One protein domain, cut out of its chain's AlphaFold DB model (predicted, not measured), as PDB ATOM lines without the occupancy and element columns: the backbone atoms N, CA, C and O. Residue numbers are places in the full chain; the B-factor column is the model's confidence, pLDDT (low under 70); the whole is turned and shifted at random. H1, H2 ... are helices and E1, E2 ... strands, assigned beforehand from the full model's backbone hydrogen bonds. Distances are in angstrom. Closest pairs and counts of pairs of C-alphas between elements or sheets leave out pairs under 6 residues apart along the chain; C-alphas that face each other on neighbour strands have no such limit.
ATOM      1  N   LYS A   7     283.965 123.877 286.075       87.31
ATOM      2  CA  LYS A   7     284.348 122.688 286.850       87.31
ATOM      3  C   LYS A   7     285.361 121.813 286.104       87.31
ATOM      4  O   LYS A   7     286.335 121.362 286.704       87.31
ATOM      5  N   GLN A   8     285.149 121.567 284.811       88.69
ATOM      6  CA  GLN A   8     286.071 120.764 284.000       88.69
ATOM      7  C   GLN A   8     287.396 121.494 283.755       88.69
ATOM      8  O   GLN A   8     288.457 120.872 283.798       88.69
ATOM      9  N   TYR A   9     287.349 122.810 283.525       91.25
ATOM     10  CA  TYR A   9     288.544 123.641 283.409       91.25
ATOM     11  C   TYR A   9     289.368 123.594 284.696       91.25
ATOM     12  O   TYR A   9     290.557 123.291 284.655       91.25
ATOM     13  N   TYR A  10     288.723 123.807 285.840       90.25
ATOM     14  CA  TYR A  10     289.365 123.757 287.147       90.25
ATOM     15  C   TYR A  10     290.034 122.398 287.409       90.25
ATOM     16  O   TYR A  10     291.188 122.342 287.833       90.25
ATOM     17  N   GLN A  11     289.351 121.288 287.101       90.31
ATOM     18  CA  GLN A  11     289.924 119.942 287.229       90.31
ATOM     19  C   GLN A  11     291.148 119.744 286.327       90.31
ATOM     20  O   GLN A  11     292.160 119.203 286.779       90.31
ATOM     21  N   LEU A  12     291.082 120.214 285.077       91.38
ATOM     22  CA  LEU A  12     292.211 120.181 284.150       91.38
ATOM     23  C   LEU A  12     293.398 120.978 284.702       91.38
ATOM     24  O   LEU A  12     294.505 120.449 284.766       91.38
ATOM     25  N   MET A  13     293.175 122.219 285.134       93.75
ATOM     26  CA  MET A  13     294.243 123.071 285.659       93.75
ATOM     27  C   MET A  13     294.848 122.491 286.936       93.75
ATOM     28  O   MET A  13     296.069 122.466 287.069       93.75
ATOM     29  N   ARG A  14     294.043 121.919 287.839       91.44
ATOM     30  CA  ARG A  14     294.588 121.200 289.001       91.44
ATOM     31  C   ARG A  14     295.474 120.033 288.604       91.44
ATOM     32  O   ARG A  14     296.541 119.883 289.195       91.44
ATOM     33  N   ALA A  15     295.075 119.228 287.622       90.75
ATOM     34  CA  ALA A  15     295.918 118.139 287.136       90.75
ATOM     35  C   ALA A  15     297.250 118.670 286.578       90.75
ATOM     36  O   ALA A  15     298.308 118.120 286.876       90.75
ATOM     37  N   VAL A  16     297.213 119.787 285.847       93.12
ATOM     38  CA  VAL A  16     298.411 120.462 285.329       93.12
ATOM     39  C   VAL A  16     299.316 120.960 286.458       93.12
ATOM     40  O   VAL A  16     300.522 120.729 286.403       93.12
ATOM     41  N   PHE A  17     298.763 121.573 287.508       91.56
ATOM     42  CA  PHE A  17     299.543 122.080 288.645       91.56
ATOM     43  C   PHE A  17     300.374 120.985 289.329       91.56
ATOM     44  O   PHE A  17     301.517 121.208 289.730       91.56
ATOM     45  N   HIS A  18     299.818 119.777 289.423       88.62
ATOM     46  CA  HIS A  18     300.473 118.626 290.049       88.62
ATOM     47  C   HIS A  18     301.279 117.781 289.049       88.62
ATOM     48  O   HIS A  18     301.972 116.847 289.446       88.62
ATOM     49  N   SER A  19     301.221 118.105 287.754       89.06
ATOM     50  CA  SER A  19     302.035 117.444 286.739       89.06
ATOM     51  C   SER A  19     303.506 117.854 286.861       89.06
ATOM     52  O   SER A  19     303.831 118.972 287.264       89.06
ATOM     53  N   LYS A  20     304.409 116.943 286.480       85.75
ATOM     54  CA  LYS A  20     305.855 117.211 286.467       85.75
ATOM     55  C   LYS A  20     306.272 118.200 285.374       85.75
ATOM     56  O   LYS A  20     307.255 118.898 285.560       85.75
ATOM     57  N   SER A  21     305.545 118.242 284.257       89.06
ATOM     58  CA  SER A  21     305.821 119.156 283.142       89.06
ATOM     59  C   SER A  21     305.249 120.556 283.369       89.06
ATOM     60  O   SER A  21     305.752 121.518 282.810       89.06
ATOM     61  N   GLY A  22     304.169 120.685 284.147       90.75
ATOM     62  CA  GLY A  22     303.444 121.947 284.292       90.75
ATOM     63  C   GLY A  22     302.630 122.350 283.055       90.75
ATOM     64  O   GLY A  22     302.139 123.478 283.003       90.75
ATOM     65  N   PHE A  23     302.445 121.441 282.089       93.56
ATOM     66  CA  PHE A  23     301.729 121.697 280.837       93.56
ATOM     67  C   PHE A  23     300.643 120.653 280.560       93.56
ATOM     68  O   PHE A  23     300.746 119.473 280.899       93.56
ATOM     69  N   ILE A  24     299.586 121.088 279.879       91.81
ATOM     70  CA  ILE A  24     298.501 120.236 279.405       91.81
ATOM     71  C   ILE A  24     299.053 119.234 278.383       91.81
ATOM     72  O   ILE A  24     299.623 119.634 277.370       91.81
ATOM     73  N   ASN A  25     298.782 117.941 278.606       90.81
ATOM     74  CA  ASN A  25     299.122 116.823 277.712       90.81
ATOM     75  C   ASN A  25     300.628 116.611 277.459       90.81
ATOM     76  O   ASN A  25     300.992 115.910 276.513       90.81
ATOM     77  N   VAL A  26     301.492 117.176 278.301       92.88
ATOM     78  CA  VAL A  26     302.943 116.969 278.237       92.88
ATOM     79  C   VAL A  26     303.370 116.119 279.423       92.88
ATOM     80  O   VAL A  26     303.026 116.430 280.562       92.88
ATOM     81  N   MET A  27     304.141 115.065 279.177       89.94
ATOM     82  CA  MET A  27     304.661 114.180 280.221       89.94
ATOM     83  C   MET A  27     306.170 113.997 280.067       89.94
ATOM     84  O   MET A  27     306.632 113.846 278.934       89.94
ATOM     85  N   PRO A  28     306.944 113.954 281.165       89.38
ATOM     86  CA  PRO A  28     308.341 113.544 281.101       89.38
ATOM     87  C   PRO A  28     308.475 112.171 280.438       89.38
ATOM     88  O   PRO A  28     307.694 111.256 280.706       89.38
ATOM     89  N   TYR A  29     309.466 112.039 279.571       86.25
ATOM     90  CA  TYR A  29     309.796 110.832 278.835       86.25
ATOM     91  C   TYR A  29     311.304 110.595 278.959       86.25
ATOM     92  O   TYR A  29     312.116 111.411 278.526       86.25
ATOM     93  N   GLY A  30     311.707 109.499 279.604       81.69
ATOM     94  CA  GLY A  30     313.119 109.258 279.921       81.69
ATOM     95  C   GLY A  30     313.738 110.339 280.823       81.69
ATOM     96  O   GLY A  30     313.032 111.026 281.559       81.69
ATOM     97  N   LYS A  31     315.073 110.470 280.790       77.75
ATOM     98  CA  LYS A  31     315.805 111.403 281.669       77.75
ATOM     99  C   LYS A  31     315.666 112.873 281.255       77.75
ATOM    100  O   LYS A  31     315.518 113.704 282.136       77.75
ATOM    101  N   ASN A  32     315.673 113.178 279.953       81.12
ATOM    102  CA  ASN A  32     315.772 114.553 279.430       81.12
ATOM    103  C   ASN A  32     314.879 114.788 278.197       81.12
ATOM    104  O   ASN A  32     315.300 115.417 277.228       81.12
ATOM    105  N   SER A  33     313.673 114.224 278.170       89.88
ATOM    106  CA  SER A  33     312.739 114.509 277.079       89.88
ATOM    107  C   SER A  33     311.299 114.557 277.562       89.88
ATOM    108  O   SER A  33     310.983 114.157 278.682       89.88
ATOM    109  N   PHE A  34     310.423 115.082 276.718       92.38
ATOM    110  CA  PHE A  34     309.015 115.286 277.009       92.38
ATOM    111  C   PHE A  34     308.181 114.723 275.869       92.38
ATOM    112  O   PHE A  34     308.452 114.979 274.699       92.38
ATOM    113  N   SER A  35     307.164 113.942 276.206       92.44
ATOM    114  CA  SER A  35     306.231 113.360 275.247       92.44
ATOM    115  C   SER A  35     304.900 114.095 275.269       92.44
ATOM    116  O   SER A  35     304.436 114.532 276.327       92.44
ATOM    117  N   VAL A  36     304.272 114.201 274.102       92.31
ATOM    118  CA  VAL A  36     302.909 114.720 273.972       92.31
ATOM    119  C   VAL A  36     301.948 113.550 273.867       92.31
ATOM    120  O   VAL A  36     302.015 112.773 272.913       92.31
ATOM    121  N   GLN A  37     301.052 113.433 274.843       87.50
ATOM    122  CA  GLN A  37     300.117 112.318 274.952       87.50
ATOM    123  C   GLN A  37     298.677 112.807 274.832       87.50
ATOM    124  O   GLN A  37     298.260 113.752 275.502       87.50
ATOM    125  N   VAL A  38     297.893 112.152 273.982       83.44
ATOM    126  CA  VAL A  38     296.464 112.438 273.819       83.44
ATOM    127  C   VAL A  38     295.651 111.163 273.929       83.44
ATOM    128  O   VAL A  38     296.082 110.101 273.496       83.44
ATOM    129  N   SER A  39     294.451 111.270 274.495       77.69
ATOM    130  CA  SER A  39     293.490 110.172 274.464       77.69
ATOM    131  C   SER A  39     292.688 110.233 273.166       77.69
ATOM    132  O   SER A  39     291.936 111.188 272.942       77.69
ATOM    133  N   ILE A  40     292.862 109.227 272.310       77.88
ATOM    134  CA  ILE A  40     292.102 109.025 271.073       77.88
ATOM    135  C   ILE A  40     291.357 107.699 271.223       77.88
ATOM    136  O   ILE A  40     291.977 106.662 271.448       77.88
ATOM    137  N   LYS A  41     290.019 107.717 271.127       77.81
ATOM    138  CA  LYS A  41     289.163 106.526 271.327       77.81
ATOM    139  C   LYS A  41     289.493 105.766 272.632       77.81
ATOM    140  O   LYS A  41     289.602 104.545 272.632       77.81
ATOM    141  N   ASN A  42     289.697 106.503 273.730       78.62
ATOM    142  CA  ASN A  42     290.086 105.991 275.054       78.62
ATOM    143  C   ASN A  42     291.447 105.276 275.131       78.62
ATOM    144  O   ASN A  42     291.756 104.667 276.153       78.62
ATOM    145  N   LYS A  43     292.293 105.378 274.100       82.31
ATOM    146  CA  LYS A  43     293.684 104.921 274.145       82.31
ATOM    147  C   LYS A  43     294.621 106.114 274.229       82.31
ATOM    148  O   LYS A  43     294.470 107.087 273.492       82.31
ATOM    149  N   LEU A  44     295.591 106.027 275.132       82.31
ATOM    150  CA  LEU A  44     296.646 107.022 275.260       82.31
ATOM    151  C   LEU A  44     297.633 106.838 274.105       82.31
ATOM    152  O   LEU A  44     298.260 105.789 273.974       82.31
ATOM    153  N   THR A  45     297.744 107.840 273.244       86.44
ATOM    154  CA  THR A  45     298.628 107.833 272.078       86.44
ATOM    155  C   THR A  45     299.706 108.892 272.253       86.44
ATOM    156  O   THR A  45     299.402 110.057 272.519       86.44
ATOM    157  N   VAL A  46     300.966 108.486 272.084       89.88
ATOM    158  CA  VAL A  46     302.114 109.396 272.022       89.88
ATOM    159  C   VAL A  46     302.201 109.959 270.606       89.88
ATOM    160  O   VAL A  46     302.289 109.202 269.646       89.88
ATOM    161  N   LEU A  47     302.162 111.282 270.472       88.25
ATOM    162  CA  LEU A  47     302.209 111.962 269.171       88.25
ATOM    163  C   LEU A  47     303.610 112.423 268.771       88.25
ATOM    164  O   LEU A  47     303.840 112.742 267.609       88.25
ATOM    165  N   GLY A  48     304.520 112.520 269.737       89.06
ATOM    166  CA  GLY A  48     305.878 112.995 269.520       89.06
ATOM    167  C   GLY A  48     306.643 113.133 270.828       89.06
ATOM    168  O   GLY A  48     306.046 113.184 271.910       89.06
ATOM    169  N   THR A  49     307.964 113.194 270.706       92.81
ATOM    170  CA  THR A  49     308.919 113.421 271.790       92.81
ATOM    171  C   THR A  49     309.779 114.641 271.468       92.81
ATOM    172  O   THR A  49     310.146 114.874 270.319       92.81
ATOM    173  N   PHE A  50     310.077 115.440 272.487       93.81
ATOM    174  CA  PHE A  50     310.745 116.736 272.371       93.81
ATOM    175  C   PHE A  50     311.815 116.871 273.449       93.81
ATOM    176  O   PHE A  50     311.719 116.245 274.507       93.81
ATOM    177  N   LYS A  51     312.835 117.697 273.200       90.75
ATOM    178  CA  LYS A  51     313.910 117.933 274.173       90.75
ATOM    179  C   LYS A  51     313.459 118.853 275.302       90.75
ATOM    180  O   LYS A  51     313.891 118.678 276.437       90.75
ATOM    181  N   THR A  52     312.576 119.804 275.003       90.81
ATOM    182  CA  THR A  52     312.082 120.775 275.985       90.81
ATOM    183  C   THR A  52     310.582 120.634 276.233       90.81
ATOM    184  O   THR A  52     309.803 120.262 275.352       90.81
ATOM    185  N   GLU A  53     310.166 120.957 277.457       91.19
ATOM    186  CA  GLU A  53     308.758 121.002 277.865       91.19
ATOM    187  C   GLU A  53     307.957 122.047 277.079       91.19
ATOM    188  O   GLU A  53     306.801 121.805 276.729       91.19
ATOM    189  N   LEU A  54     308.591 123.172 276.736       91.31
ATOM    190  CA  LEU A  54     307.966 124.265 275.999       91.31
ATOM    191  C   LEU A  54     307.663 123.870 274.548       91.31
ATOM    192  O   LEU A  54     306.547 124.090 274.077       91.31
ATOM    193  N   GLU A  55     308.611 123.232 273.855       92.62
ATOM    194  CA  GLU A  55     308.387 122.707 272.499       92.62
ATOM    195  C   GLU A  55     307.258 121.672 272.487       92.62
ATOM    196  O   GLU A  55     306.357 121.741 271.646       92.62
ATOM    197  N   ALA A  56     307.259 120.753 273.460       93.62
ATOM    198  CA  ALA A  56     306.190 119.773 273.613       93.62
ATOM    199  C   ALA A  56     304.827 120.451 273.838       93.62
ATOM    200  O   ALA A  56     303.836 120.063 273.217       93.62
ATOM    201  N   ALA A  57     304.763 121.487 274.678       93.44
ATOM    202  CA  ALA A  57     303.530 122.222 274.958       93.44
ATOM    203  C   ALA A  57     303.002 122.970 273.723       93.44
ATOM    204  O   ALA A  57     301.802 122.925 273.437       93.44
ATOM    205  N   MET A  58     303.887 123.602 272.947       93.38
ATOM    206  CA  MET A  58     303.523 124.274 271.694       93.38
ATOM    207  C   MET A  58     303.009 123.279 270.646       93.38
ATOM    208  O   MET A  58     302.001 123.535 269.978       93.38
ATOM    209  N   PHE A  59     303.648 122.112 270.529       94.19
ATOM    210  CA  PHE A  59     303.174 121.046 269.650       94.19
ATOM    211  C   PHE A  59     301.817 120.483 270.104       94.19
ATOM    212  O   PHE A  59     300.922 120.276 269.277       94.19
ATOM    213  N   ALA A  60     301.630 120.279 271.411       91.56
ATOM    214  CA  ALA A  60     300.368 119.825 271.989       91.56
ATOM    215  C   ALA A  60     299.216 120.795 271.684       91.56
ATOM    216  O   ALA A  60     298.125 120.350 271.315       91.56
ATOM    217  N   ASP A  61     299.458 122.104 271.772       92.06
ATOM    218  CA  ASP A  61     298.483 123.144 271.431       92.06
ATOM    219  C   ASP A  61     298.045 123.052 269.966       92.06
ATOM    220  O   ASP A  61     296.842 123.032 269.683       92.06
ATOM    221  N   LYS A  62     299.006 122.925 269.040       91.25
ATOM    222  CA  LYS A  62     298.729 122.761 267.606       91.25
ATOM    223  C   LYS A  62     297.858 121.529 267.349       91.25
ATOM    224  O   LYS A  62     296.795 121.638 266.740       91.25
ATOM    225  N   LYS A  63     298.254 120.370 267.884       90.06
ATOM    226  CA  LYS A  63     297.524 119.106 267.692       90.06
ATOM    227  C   LYS A  63     296.127 119.126 268.312       90.06
ATOM    228  O   LYS A  63     295.190 118.585 267.729       90.06
ATOM    229  N   ARG A  64     295.948 119.772 269.468       85.44
ATOM    230  CA  ARG A  64     294.625 119.929 270.098       85.44
ATOM    231  C   ARG A  64     293.670 120.747 269.235       85.44
ATOM    232  O   ARG A  64     292.517 120.343 269.100       85.44
ATOM    233  N   ARG A  65     294.145 121.846 268.639       87.62
ATOM    234  CA  ARG A  65     293.344 122.667 267.714       87.62
ATOM    235  C   ARG A  65     292.953 121.883 266.462       87.62
ATOM    236  O   ARG A  65     291.793 121.923 266.068       87.62
ATOM    237  N   GLU A  66     293.886 121.114 265.896       86.94
ATOM    238  CA  GLU A  66     293.621 120.235 264.745       86.94
ATOM    239  C   GLU A  66     292.541 119.183 265.057       86.94
ATOM    240  O   GLU A  66     291.640 118.968 264.255       86.94
ATOM    241  N   MET A  67     292.591 118.546 266.234       83.12
ATOM    242  CA  MET A  67     291.665 117.459 266.585       83.12
ATOM    243  C   MET A  67     290.289 117.915 267.081       83.12
ATOM    244  O   MET A  67     289.322 117.165 266.960       83.12
ATOM    245  N   ARG A  68     290.200 119.074 267.742       80.12
ATOM    246  CA  ARG A  68     289.011 119.471 268.519       80.12
ATOM    247  C   ARG A  68     288.478 120.867 268.191       80.12
ATOM    248  O   ARG A  68     287.541 121.296 268.854       80.12
ATOM    249  N   GLY A  69     289.033 121.551 267.192       78.44
ATOM    250  CA  GLY A  69     288.553 122.856 266.730       78.44
ATOM    251  C   GLY A  69     289.130 124.052 267.495       78.44
ATOM    252  O   GLY A  69     290.068 123.922 268.281       78.44
ATOM    253  N   LYS A  70     288.593 125.250 267.219       73.12
ATOM    254  CA  LYS A  70     289.158 126.538 267.671       73.12
ATOM    255  C   LYS A  70     288.909 126.855 269.152       73.12
ATOM    256  O   LYS A  70     289.765 127.482 269.766       73.12
ATOM    257  N   ASP A  71     287.821 126.361 269.744       73.44
ATOM    258  CA  ASP A  71     287.384 126.738 271.105       73.44
ATOM    259  C   ASP A  71     287.964 125.854 272.223       73.44
ATOM    260  O   ASP A  71     287.455 125.804 273.348       73.44
ATOM    261  N   ILE A  72     289.027 125.103 271.929       85.25
ATOM    262  CA  ILE A  72     289.663 124.231 272.911       85.25
ATOM    263  C   ILE A  72     290.629 124.999 273.813       85.25
ATOM    264  O   ILE A  72     291.449 125.789 273.357       85.25
ATOM    265  N   VAL A  73     290.610 124.668 275.104       88.19
ATOM    266  CA  VAL A  73     291.624 125.128 276.056       88.19
ATOM    267  C   VAL A  73     292.986 124.545 275.682       88.19
ATOM    268  O   VAL A  73     293.157 123.316 275.638       88.19
ATOM    269  N   THR A  74     293.941 125.432 275.429       90.88
ATOM    270  CA  THR A  74     295.342 125.138 275.124       90.88
ATOM    271  C   THR A  74     296.264 125.684 276.219       90.88
ATOM    272  O   THR A  74     295.829 126.459 277.075       90.88
ATOM    273  N   ASN A  75     297.539 125.293 276.219       91.62
ATOM    274  CA  ASN A  75     298.545 125.836 277.134       91.62
ATOM    275  C   ASN A  75     298.654 127.356 276.996       91.62
ATOM    276  O   ASN A  75     298.701 128.066 278.000       91.62
ATOM    277  N   GLN A  76     298.630 127.862 275.763       90.00
ATOM    278  CA  GLN A  76     298.628 129.294 275.480       90.00
ATOM    279  C   GLN A  76     297.405 129.996 276.080       90.00
ATOM    280  O   GLN A  76     297.566 130.956 276.828       90.00
ATOM    281  N   SER A  77     296.187 129.515 275.799       88.12
ATOM    282  CA  SER A  77     294.964 130.160 276.300       88.12
ATOM    283  C   SER A  77     294.834 130.081 277.824       88.12
ATOM    284  O   SER A  77     294.189 130.929 278.429       88.12
ATOM    285  N   ALA A  78     295.436 129.064 278.447       88.12
ATOM    286  CA  ALA A  78     295.489 128.904 279.899       88.12
ATOM    287  C   ALA A  78     296.614 129.721 280.572       88.12
ATOM    288  O   ALA A  78     296.715 129.714 281.801       88.12
ATOM    289  N   GLY A  79     297.459 130.415 279.795       87.94
ATOM    290  CA  GLY A  79     298.569 131.229 280.304       87.94
ATOM    291  C   GLY A  79     299.768 130.423 280.814       87.94
ATOM    292  O   GLY A  79     300.496 130.897 281.682       87.94
TER     293      GLY A  79
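Overview. This is residues 7 to 79 of the 275 residues of an uncharacterized protein of [Actinobacillus] rossii (UniProt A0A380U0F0). A three-stranded antiparallel sheet, E1, E2 and E3, has one long helix, H2, packed over one face and running along its strands, while a second helix, H1, lies off the sheet beyond its E1 side. After H2, residues 69 to 79 have no named element and fold back beside that helix. The printed part has 73 residues with two named helices and three named strands, in the order H1, E1, E2, E3, H2, and its class is mixed, helices and strands. The sheet's order is E1, E2, E3. The whole is compact, with a radius of gyration of the C-alphas of 11.7 A, and its C-alphas span 33 by 23 by 22 A.

Along the chain. H1 is residues 7 to 18, 16.9 A long from first to last C-alpha, and C-alpha 7 is at (284.348, 122.688, 286.850). E1 is residues 26 to 29 and is 9.2 A long. E2, residues 33 to 40, is 22.2 A long and begins with C-alpha 33 at (312.739, 114.509, 277.079). E3 is residues 43 to 50 and is 20.8 A long. H2, residues 53 to 68, is 21.9 A long and ends with C-alpha 68 at (289.011, 119.471, 268.519).

Arrangement. The sheet is a meander, each strand the antiparallel neighbour of the one before, with E1 and E3 as edge strands and E2 as the inner one. E1 and E2 form a hairpin at 127 degrees between their directions, with N 27 and O 35 within hydrogen-bond range at 2.9 A. E2 and E3 form a hairpin at 152 degrees, with N 34 and O 50 at 2.8 A and N 40 and O 43 at 2.9 A. The sheet is only just strongly twisted, its C-alphas lying up to 4.3 A off their best plane. H2 is on the sheet at a height over the sheet of 8.9 A, in two layers, a helix on one face of a sheet. It lies over E2 and E3 and runs along the strands, at 14 degrees to E2 on the local plane. The closest C-alphas of E2 and H2 are those of Phe 34 and Glu 53, 5.8 A apart. H1 is not on the sheet, and it is apart from E2, E3 and H2. In H1 and H2 every O i to N i+4 pair is within hydrogen-bond range.

Size, cuts and confidence. The two C-alphas farthest apart are those of Lys 31 and Asp 71, at 34.0 A. The printed part has no cut. The links E1 to E2, E2 to E3 and E3 to H2 are tight, and the link H1 to E1 is short, with 7 residues. The mean pLDDT of the printed part is 88.1, and no printed residue is under 70.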